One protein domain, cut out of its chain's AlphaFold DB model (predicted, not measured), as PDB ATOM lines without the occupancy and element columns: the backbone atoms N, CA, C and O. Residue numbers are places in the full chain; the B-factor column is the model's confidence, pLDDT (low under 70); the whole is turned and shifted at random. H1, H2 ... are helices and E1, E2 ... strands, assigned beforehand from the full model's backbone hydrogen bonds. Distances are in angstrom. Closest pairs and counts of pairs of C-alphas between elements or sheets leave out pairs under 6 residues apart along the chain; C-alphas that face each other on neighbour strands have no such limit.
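AT A GLANCE: This is residues 272 to 345 of the 362 residues of an uncharacterized protein of Salinigranum rubrum (UniProt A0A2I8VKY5). Two helices, H1 and H2, pack on each other at a steep angle in one part of the model, while the other part holds a small strand hairpin, E1 and E2, with H3 and the very short H4 near it. The long link of residues 316 to 329 has no named element, and a short parallel pairing joins residues 288 to 289 with 306 to 307. The printed part has 74 residues, in the order H1, H2, H3, H4, E1, E2, with an antiparallel sheet E1 - E2, and the class is mostly helix. It is compact, with a radius of gyration of the C-alphas of 11.3 A, and rounded, spanning 28 by 24 by 20 A.

HOW THE PARTS SIT: H1, residues 272 to 283, touches H2, residues 292 to 302; their closest C-alphas, Val 277 and Gly 298, are 5.9 A apart. They run the same way at a steep tilt of 57 degrees. H3, residues 309 to 315, is apart from both. The closest C-alphas of H3 and E1, residues 336 to 338, are those of Ala 312 and Leu 338, 6.4 A apart. E1 and E2, residues 341 to 344, form an antiparallel hairpin, with N 341 and O 338 at 2.8 A, within hydrogen-bond range. H4, residues 330 to 333, comes closest to E1 at the C-alphas of Ser 330 and Ala 336, 7.1 A apart. Every O i to N i+4 pair is within hydrogen-bond range in H1 and H3, and 6 of 7 in H2; H4 is too short for such a pair.

IN THESE COORDINATES: H1 begins at C-alpha 272 (42.050, 21.149, -26.254) and is 16.0 A long; H2 is 14.9 A and H3 10.1 A. E2 ends at C-alpha 344 (30.237, 5.039, -19.009).

THE WHOLE: The C-alphas of Glu 285 and Ala 342 are the two farthest apart, at 30.4 A. The printed part has no cut; the link H3 to H4 is long. Residues 340 to 345 have pLDDT under 70.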
ATOM      1  N   SER A 272      41.937  22.222 -25.259       88.44
ATOM      2  CA  SER A 272      42.050  21.149 -26.254       88.44
ATOM      3  C   SER A 272      40.691  20.596 -26.683       88.44
ATOM      4  O   SER A 272      40.472  20.369 -27.870       88.44
ATOM      5  N   GLU A 273      39.770  20.412 -25.738       89.69
ATOM      6  CA  GLU A 273      38.398  19.972 -25.997       89.69
ATOM      7  C   GLU A 273      37.634  21.018 -26.810       89.69
ATOM      8  O   GLU A 273      37.001  20.684 -27.810       89.69
ATOM      9  N   PHE A 274      37.754  22.298 -26.443       92.06
ATOM     10  CA  PHE A 274      37.132  23.399 -27.173       92.06
ATOM     11  C   PHE A 274      37.670  23.504 -28.606       92.06
ATOM     12  O   PHE A 274      36.891  23.637 -29.548       92.06
ATOM     13  N   ARG A 275      38.989  23.366 -28.799       93.19
ATOM     14  CA  ARG A 275      39.604  23.300 -30.137       93.19
ATOM     15  C   ARG A 275      39.170  22.067 -30.927       93.19
ATOM     16  O   ARG A 275      38.973  22.170 -32.133       93.19
ATOM     17  N   GLY A 276      38.989  20.923 -30.270       92.50
ATOM     18  CA  GLY A 276      38.446  19.715 -30.893       92.50
ATOM     19  C   GLY A 276      37.013  19.917 -31.390       92.50
ATOM     20  O   GLY A 276      36.689  19.542 -32.515       92.50
ATOM     21  N   VAL A 277      36.177  20.589 -30.594       93.88
ATOM     22  CA  VAL A 277      34.815  20.977 -30.987       93.88
ATOM     23  C   VAL A 277      34.832  21.989 -32.130       93.88
ATOM     24  O   VAL A 277      34.049  21.837 -33.066       93.88
ATOM     25  N   ALA A 278      35.721  22.986 -32.091       93.88
ATOM     26  CA  ALA A 278      35.895  23.945 -33.181       93.88
ATOM     27  C   ALA A 278      36.244  23.219 -34.488       93.88
ATOM     28  O   ALA A 278      35.573  23.397 -35.500       93.88
ATOM     29  N   PHE A 279      37.224  22.313 -34.435       94.50
ATOM     30  CA  PHE A 279      37.618  21.495 -35.576       94.50
ATOM     31  C   PHE A 279      36.453  20.653 -36.109       94.50
ATOM     32  O   PHE A 279      36.182  20.684 -37.306       94.50
ATOM     33  N   ALA A 280      35.738  19.931 -35.240       93.69
ATOM     34  CA  ALA A 280      34.593  19.119 -35.649       93.69
ATOM     35  C   ALA A 280      33.483  19.974 -36.277       93.69
ATOM     36  O   ALA A 280      32.889  19.569 -37.271       93.69
ATOM     37  N   SER A 281      33.250  21.171 -35.740       92.56
ATOM     38  CA  SER A 281      32.241  22.112 -36.231       92.56
ATOM     39  C   SER A 281      32.600  22.724 -37.586       92.56
ATOM     40  O   SER A 281      31.721  22.933 -38.410       92.56
ATOM     41  N   GLU A 282      33.881  22.997 -37.835       92.81
ATOM     42  CA  GLU A 282      34.349  23.604 -39.089       92.81
ATOM     43  C   GLU A 282      34.601  22.585 -40.204       92.81
ATOM     44  O   GLU A 282      34.564  22.938 -41.382       92.81
ATOM     45  N   ARG A 283      34.942  21.339 -39.850       92.44
ATOM     46  CA  ARG A 283      35.435  20.332 -40.805       92.44
ATOM     47  C   ARG A 283      34.467  19.199 -41.087       92.44
ATOM     48  O   ARG A 283      34.729  18.425 -42.005       92.44
ATOM     49  N   THR A 284      33.388  19.082 -40.323       89.12
ATOM     50  CA  THR A 284      32.378  18.056 -40.575       89.12
ATOM     51  C   THR A 284      31.257  18.636 -41.419       89.12
ATOM     52  O   THR A 284      30.603  19.597 -41.023       89.12
ATOM     53  N   GLU A 285      31.020  18.039 -42.583       82.69
ATOM     54  CA  GLU A 285      29.848  18.360 -43.393       82.69
ATOM     55  C   GLU A 285      28.627  17.639 -42.806       82.69
ATOM     56  O   GLU A 285      28.495  16.419 -42.912       82.69
ATOM     57  N   GLY A 286      27.743  18.397 -42.156       84.69
ATOM     58  CA  GLY A 286      26.501  17.888 -41.572       84.69
ATOM     59  C   GLY A 286      26.595  17.525 -40.081       84.69
ATOM     60  O   GLY A 286      27.546  17.914 -39.396       84.69
ATOM     61  N   PRO A 287      25.579  16.819 -39.552       90.56
ATOM     62  CA  PRO A 287      25.467  16.575 -38.126       90.56
ATOM     63  C   PRO A 287      26.517  15.583 -37.622       90.56
ATOM     64  O   PRO A 287      26.852  14.601 -38.287       90.56
ATOM     65  N   TRP A 288      26.995  15.819 -36.405       93.75
ATOM     66  CA  TRP A 288      27.948  14.954 -35.709       93.75
ATOM     67  C   TRP A 288      27.501  14.703 -34.270       93.75
ATOM     68  O   TRP A 288      26.654  15.415 -33.732       93.75
ATOM     69  N   THR A 289      28.044  13.670 -33.631       93.69
ATOM     70  CA  THR A 289      27.628  13.264 -32.279       93.69
ATOM     71  C   THR A 289      28.805  13.187 -31.312       93.69
ATOM     72  O   THR A 289      29.938  12.891 -31.696       93.69
ATOM     73  N   THR A 290      28.552  13.472 -30.036       92.00
ATOM     74  CA  THR A 290      29.557  13.408 -28.964       92.00
ATOM     75  C   THR A 290      28.883  13.288 -27.589       92.00
ATOM     76  O   THR A 290      27.686  13.029 -27.494       92.00
ATOM     77  N   ASP A 291      29.640  13.441 -26.506       87.50
ATOM     78  CA  ASP A 291      29.115  13.483 -25.142       87.50
ATOM     79  C   ASP A 291      28.398  14.815 -24.813       87.50
ATOM     80  O   ASP A 291      28.380  15.775 -25.589       87.50
ATOM     81  N   HIS A 292      27.768  14.908 -23.639       84.62
ATOM     82  CA  HIS A 292      27.012  16.108 -23.252       84.62
ATOM     83  C   HIS A 292      27.884  17.363 -23.081       84.62
ATOM     84  O   HIS A 292      27.401  18.477 -23.290       84.62
ATOM     85  N   SER A 293      29.143  17.215 -22.668       82.12
ATOM     86  CA  SER A 293      30.036  18.355 -22.436       82.12
ATOM     87  C   SER A 293      30.448  19.036 -23.739       82.12
ATOM     88  O   SER A 293      30.354  20.261 -23.857       82.12
ATOM     89  N   LEU A 294      30.848  18.252 -24.741       89.38
ATOM     90  CA  LEU A 294      31.315  18.785 -26.019       89.38
ATOM     91  C   LEU A 294      30.161  19.224 -26.919       89.38
ATOM     92  O   LEU A 294      30.267  20.259 -27.579       89.38
ATOM     93  N   SER A 295      29.031  18.511 -26.888       89.19
ATOM     94  CA  SER A 295      27.836  18.890 -27.658       89.19
ATOM     95  C   SER A 295      27.310  20.264 -27.253       89.19
ATOM     96  O   SER A 295      26.975  21.069 -28.117       89.19
ATOM     97  N   ARG A 296      27.329  20.601 -25.954       86.50
ATOM     98  CA  ARG A 296      26.984  21.953 -25.482       86.50
ATOM     99  C   ARG A 296      27.902  23.024 -26.052       86.50
ATOM    100  O   ARG A 296      27.420  24.097 -26.403       86.50
ATOM    101  N   SER A 297      29.200  22.748 -26.154       88.06
ATOM    102  CA  SER A 297      30.139  23.690 -26.768       88.06
ATOM    103  C   SER A 297      29.844  23.862 -28.261       88.06
ATOM    104  O   SER A 297      29.767  24.994 -28.733       88.06
ATOM    105  N   GLY A 298      29.580  22.764 -28.978       88.44
ATOM    106  CA  GLY A 298      29.204  22.781 -30.396       88.44
ATOM    107  C   GLY A 298      27.943  23.606 -30.652       88.44
ATOM    108  O   GLY A 298      27.957  24.532 -31.459       88.44
ATOM    109  N   ILE A 299      26.879  23.345 -29.890       87.12
ATOM    110  CA  ILE A 299      25.591  24.038 -30.019       87.12
ATOM    111  C   ILE A 299      25.717  25.522 -29.644       87.12
ATOM    112  O   ILE A 299      25.260  26.389 -30.385       87.12
ATOM    113  N   HIS A 300      26.320  25.843 -28.495       83.94
ATOM    114  CA  HIS A 300      26.265  27.206 -27.958       83.94
ATOM    115  C   HIS A 300      27.326  28.154 -28.528       83.94
ATOM    116  O   HIS A 300      27.037  29.342 -28.669       83.94
ATOM    117  N   TYR A 301      28.529  27.668 -28.859       86.69
ATOM    118  CA  TYR A 301      29.607  28.521 -29.379       86.69
ATOM    119  C   TYR A 301      29.708  28.488 -30.902       86.69
ATOM    120  O   TYR A 301      29.970  29.523 -31.510       86.69
ATOM    121  N   PHE A 302      29.463  27.330 -31.515       89.75
ATOM    122  CA  PHE A 302      29.658  27.131 -32.954       89.75
ATOM    123  C   PHE A 302      28.347  26.990 -33.735       89.75
ATOM    124  O   PHE A 302      28.373  26.998 -34.961       89.75
ATOM    125  N   ARG A 303      27.197  26.933 -33.044       86.50
ATOM    126  CA  ARG A 303      25.863  26.711 -33.638       86.50
ATOM    127  C   ARG A 303      25.804  25.444 -34.500       86.50
ATOM    128  O   ARG A 303      25.075  25.399 -35.488       86.50
ATOM    129  N   SER A 304      26.576  24.433 -34.119       86.94
ATOM    130  CA  SER A 304      26.687  23.170 -34.840       86.94
ATOM    131  C   SER A 304      25.454  22.296 -34.638       86.94
ATOM    132  O   SER A 304      24.874  22.258 -33.550       86.94
ATOM    133  N   GLU A 305      25.088  21.537 -35.671       86.56
ATOM    134  CA  GLU A 305      24.086  20.471 -35.581       86.56
ATOM    135  C   GLU A 305      24.698  19.250 -34.878       86.56
ATOM    136  O   GLU A 305      25.149  18.294 -35.504       86.56
ATOM    137  N   THR A 306      24.782  19.311 -33.548       89.00
ATOM    138  CA  THR A 306      25.425  18.272 -32.733       89.00
ATOM    139  C   THR A 306      24.419  17.527 -31.862       89.00
ATOM    140  O   THR A 306      23.620  18.147 -31.162       89.00
ATOM    141  N   GLY A 307      24.491  16.194 -31.867       86.31
ATOM    142  CA  GLY A 307      23.650  15.309 -31.056       86.31
ATOM    143  C   GLY A 307      24.415  14.568 -29.953       86.31
ATOM    144  O   GLY A 307      25.645  14.503 -29.958       86.31
ATOM    145  N   VAL A 308      23.673  13.993 -29.002       88.31
ATOM    146  CA  VAL A 308      24.224  13.095 -27.960       88.31
ATOM    147  C   VAL A 308      23.612  11.696 -28.015       88.31
ATOM    148  O   VAL A 308      24.236  10.728 -27.588       88.31
ATOM    149  N   SER A 309      22.401  11.563 -28.554       86.38
ATOM    150  CA  SER A 309      21.604  10.330 -28.575       86.38
ATOM    151  C   SER A 309      22.350   9.149 -29.209       86.38
ATOM    152  O   SER A 309      22.433   8.074 -28.611       86.38
ATOM    153  N   ALA A 310      22.955   9.359 -30.381       87.00
ATOM    154  CA  ALA A 310      23.686   8.326 -31.109       87.00
ATOM    155  C   ALA A 310      24.949   7.872 -30.356       87.00
ATOM    156  O   ALA A 310      25.172   6.673 -30.189       87.00
ATOM    157  N   THR A 311      25.739   8.814 -29.826       89.81
ATOM    158  CA  THR A 311      26.885   8.495 -28.959       89.81
ATOM    159  C   THR A 311      26.445   7.762 -27.695       89.81
ATOM    160  O   THR A 311      27.071   6.773 -27.320       89.81
ATOM    161  N   ALA A 312      25.366   8.208 -27.050       85.56
ATOM    162  CA  ALA A 312      24.861   7.592 -25.830       85.56
ATOM    163  C   ALA A 312      24.453   6.133 -26.059       85.56
ATOM    164  O   ALA A 312      24.827   5.258 -25.276       85.56
ATOM    165  N   SER A 313      23.738   5.873 -27.160       86.12
ATOM    166  CA  SER A 313      23.362   4.522 -27.576       86.12
ATOM    167  C   SER A 313      24.596   3.657 -27.818       86.12
ATOM    168  O   SER A 313      24.688   2.566 -27.259       86.12
ATOM    169  N   TRP A 314      25.574   4.161 -28.573       87.81
ATOM    170  CA  TRP A 314      26.791   3.423 -28.904       87.81
ATOM    171  C   TRP A 314      27.629   3.057 -27.674       87.81
ATOM    172  O   TRP A 314      27.989   1.895 -27.491       87.81
ATOM    173  N   VAL A 315      27.900   4.024 -26.793       85.62
ATOM    174  CA  VAL A 315      28.716   3.801 -25.585       85.62
ATOM    175  C   VAL A 315      28.007   2.876 -24.590       85.62
ATOM    176  O   VAL A 315      28.663   2.144 -23.855       85.62
ATOM    177  N   SER A 316      26.673   2.830 -24.623       82.00
ATOM    178  CA  SER A 316      25.858   1.907 -23.821       82.00
ATOM    179  C   SER A 316      25.726   0.501 -24.438       82.00
ATOM    180  O   SER A 316      24.899  -0.290 -23.988       82.00
ATOM    181  N   GLY A 317      26.522   0.172 -25.464       81.62
ATOM    182  CA  GLY A 317      26.541  -1.142 -26.122       81.62
ATOM    183  C   GLY A 317      25.572  -1.289 -27.301       81.62
ATOM    184  O   GLY A 317      25.360  -2.399 -27.786       81.62
ATOM    185  N   GLY A 318      24.976  -0.189 -27.760       85.56
ATOM    186  CA  GLY A 318      24.168  -0.130 -28.975       85.56
ATOM    187  C   GLY A 318      24.998  -0.100 -30.262       85.56
ATOM    188  O   GLY A 318      26.217  -0.287 -30.266       85.56
ATOM    189  N   ALA A 319      24.321   0.142 -31.386       87.88
ATOM    190  CA  ALA A 319      24.966   0.226 -32.695       87.88
ATOM    191  C   ALA A 319      25.912   1.436 -32.792       87.88
ATOM    192  O   ALA A 319      25.701   2.465 -32.150       87.88
ATOM    193  N   SER A 320      26.947   1.314 -33.628       87.31
ATOM    194  CA  SER A 320      27.845   2.436 -33.922       87.31
ATOM    195  C   SER A 320      27.091   3.566 -34.643       87.31
ATOM    196  O   SER A 320      26.229   3.265 -35.477       87.31
ATOM    197  N   PRO A 321      27.378   4.852 -34.347       89.19
ATOM    198  CA  PRO A 321      26.711   5.972 -34.997       89.19
ATOM    199  C   PRO A 321      26.970   5.985 -36.503       89.19
ATOM    200  O   PRO A 321      28.048   5.629 -36.971       89.19
ATOM    201  N   THR A 322      25.979   6.438 -37.268       88.50
ATOM    202  CA  THR A 322      26.097   6.603 -38.729       88.50
ATOM    203  C   THR A 322      26.650   7.971 -39.135       88.50
ATOM    204  O   THR A 322      26.919   8.192 -40.314       88.50
ATOM    205  N   CYS A 323      26.841   8.874 -38.171       88.75
ATOM    206  CA  CYS A 323      27.487  10.172 -38.339       88.75
ATOM    207  C   CYS A 323      28.895  10.189 -37.726       88.75
ATOM    208  O   CYS A 323      29.226   9.334 -36.898       88.75
ATOM    209  N   PRO A 324      29.718  11.188 -38.091       93.69
ATOM    210  CA  PRO A 324      30.995  11.436 -37.439       93.69
ATOM    211  C   PRO A 324      30.845  11.594 -35.923       93.69
ATOM    212  O   PRO A 324      29.921  12.245 -35.428       93.69
ATOM    213  N   VAL A 325      31.778  10.989 -35.186       93.50
ATOM    214  CA  VAL A 325      31.802  11.006 -33.722       93.50
ATOM    215  C   VAL A 325      33.042  11.747 -33.248       93.50
ATOM    216  O   VAL A 325      34.159  11.360 -33.589       93.50
ATOM    217  N   LEU A 326      32.858  12.774 -32.419       92.94
ATOM    218  CA  LEU A 326      33.962  13.383 -31.680       92.94
ATOM    219  C   LEU A 326      34.113  12.650 -30.344       92.94
ATOM    220  O   LEU A 326      33.321  12.858 -29.424       92.94
ATOM    221  N   SER A 327      35.104  11.767 -30.252       89.94
ATOM    222  CA  SER A 327      35.432  11.013 -29.038       89.94
ATOM    223  C   SER A 327      36.582  11.648 -28.265       89.94
ATOM    224  O   SER A 327      37.450  12.293 -28.854       89.94
ATOM    225  N   GLN A 328      36.645  11.381 -26.963       85.38
ATOM    226  CA  GLN A 328      37.753  11.800 -26.108       85.38
ATOM    227  C   GLN A 328      38.501  10.596 -25.535       85.38
ATOM    228  O   GLN A 328      37.905   9.551 -25.285       85.38
ATOM    229  N   GLU A 329      39.790  10.761 -25.237       82.50
ATOM    230  CA  GLU A 329      40.570   9.745 -24.516       82.50
ATOM    231  C   GLU A 329      39.957   9.434 -23.138       82.50
ATOM    232  O   GLU A 329      39.906   8.274 -22.718       82.50
ATOM    233  N   SER A 330      39.395  10.458 -22.483       77.81
ATOM    234  CA  SER A 330      38.690  10.356 -21.200       77.81
ATOM    235  C   SER A 330      37.545   9.339 -21.221       77.81
ATOM    236  O   SER A 330      37.226   8.757 -20.188       77.81
ATOM    237  N   TRP A 331      36.979   9.018 -22.389       83.94
ATOM    238  CA  TRP A 331      35.931   8.000 -22.506       83.94
ATOM    239  C   TRP A 331      36.419   6.594 -22.165       83.94
ATOM    240  O   TRP A 331      35.616   5.745 -21.788       83.94
ATOM    241  N   THR A 332      37.721   6.338 -22.269       78.12
ATOM    242  CA  THR A 332      38.315   5.041 -21.918       78.12
ATOM    243  C   THR A 332      38.745   4.959 -20.456       78.12
ATOM    244  O   THR A 332      38.888   3.858 -19.927       78.12
ATOM    245  N   THR A 333      38.943   6.103 -19.793       73.19
ATOM    246  CA  THR A 333      39.419   6.176 -18.405       73.19
ATOM    247  C   THR A 333      38.287   6.509 -17.442       73.19
ATOM    248  O   THR A 333      37.972   5.713 -16.562       73.19
ATOM    249  N   THR A 334      37.650   7.664 -17.618       71.38
ATOM    250  CA  THR A 334      36.549   8.143 -16.775       71.38
ATOM    251  C   THR A 334      35.181   7.886 -17.383       71.38
ATOM    252  O   THR A 334      34.212   7.914 -16.642       71.38
ATOM    253  N   GLY A 335      35.086   7.604 -18.684       76.69
ATOM    254  CA  GLY A 335      33.829   7.367 -19.394       76.69
ATOM    255  C   GLY A 335      33.272   8.601 -20.103       76.69
ATOM    256  O   GLY A 335      33.657   9.734 -19.817       76.69
ATOM    257  N   ALA A 336      32.369   8.374 -21.060       81.88
ATOM    258  CA  ALA A 336      31.683   9.451 -21.771       81.88
ATOM    259  C   ALA A 336      30.624  10.094 -20.865       81.88
ATOM    260  O   ALA A 336      29.792   9.391 -20.290       81.88
ATOM    261  N   HIS A 337      30.625  11.424 -20.747       79.19
ATOM    262  CA  HIS A 337      29.675  12.145 -19.897       79.19
ATOM    263  C   HIS A 337      28.292  12.241 -20.558       79.19
ATOM    264  O   HIS A 337      28.077  13.039 -21.471       79.19
ATOM    265  N   LEU A 338      27.330  11.451 -20.082       77.75
ATOM    266  CA  LEU A 338      26.006  11.317 -20.694       77.75
ATOM    267  C   LEU A 338      24.904  11.630 -19.678       77.75
ATOM    268  O   LEU A 338      24.289  10.720 -19.137       77.75
ATOM    269  N   PHE A 339      24.638  12.915 -19.420       70.50
ATOM    270  CA  PHE A 339      23.557  13.317 -18.511       70.50
ATOM    271  C   PHE A 339      22.212  12.684 -18.936       70.50
ATOM    272  O   PHE A 339      21.892  12.712 -20.126       70.50
ATOM    273  N   PRO A 340      21.404  12.139 -18.003       60.66
ATOM    274  CA  PRO A 340      21.558  12.173 -16.542       60.66
ATOM    275  C   PRO A 340      22.383  11.025 -15.942       60.66
ATOM    276  O   PRO A 340      22.391  10.874 -14.728       60.66
ATOM    277  N   PHE A 341      23.029  10.185 -16.747       68.56
ATOM    278  CA  PHE A 341      23.737   8.989 -16.294       68.56
ATOM    279  C   PHE A 341      25.213   9.246 -15.970       68.56
ATOM    280  O   PHE A 341      25.853  10.170 -16.484       68.56
ATOM    281  N   ALA A 342      25.767   8.382 -15.115       60.66
ATOM    282  CA  ALA A 342      27.187   8.381 -14.802       60.66
ATOM    283  C   ALA A 342      28.044   8.121 -16.053       60.66
ATOM    284  O   ALA A 342      27.609   7.398 -16.957       60.66
ATOM    285  N   PRO A 343      29.269   8.680 -16.104       59.78
ATOM    286  CA  PRO A 343      30.203   8.394 -17.173       59.78
ATOM    287  C   PRO A 343      30.368   6.891 -17.398       59.78
ATOM    288  O   PRO A 343      30.670   6.141 -16.471       59.78
ATOM    289  N   THR A 344      30.136   6.453 -18.634       60.81
ATOM    290  CA  THR A 344      30.237   5.039 -19.009       60.81
ATOM    291  C   THR A 344      31.521   4.840 -19.811       60.81
ATOM    292  O   THR A 344      31.676   5.496 -20.848       60.81
ATOM    293  N   PRO A 345      32.470   4.004 -19.349       60.03
ATOM    294  CA  PRO A 345      33.648   3.658 -20.133       60.03
ATOM    295  C   PRO A 345      33.229   3.021 -21.456       60.03
ATOM    296  O   PRO A 345      32.391   2.118 -21.462       60.03
TER     297      PRO A 345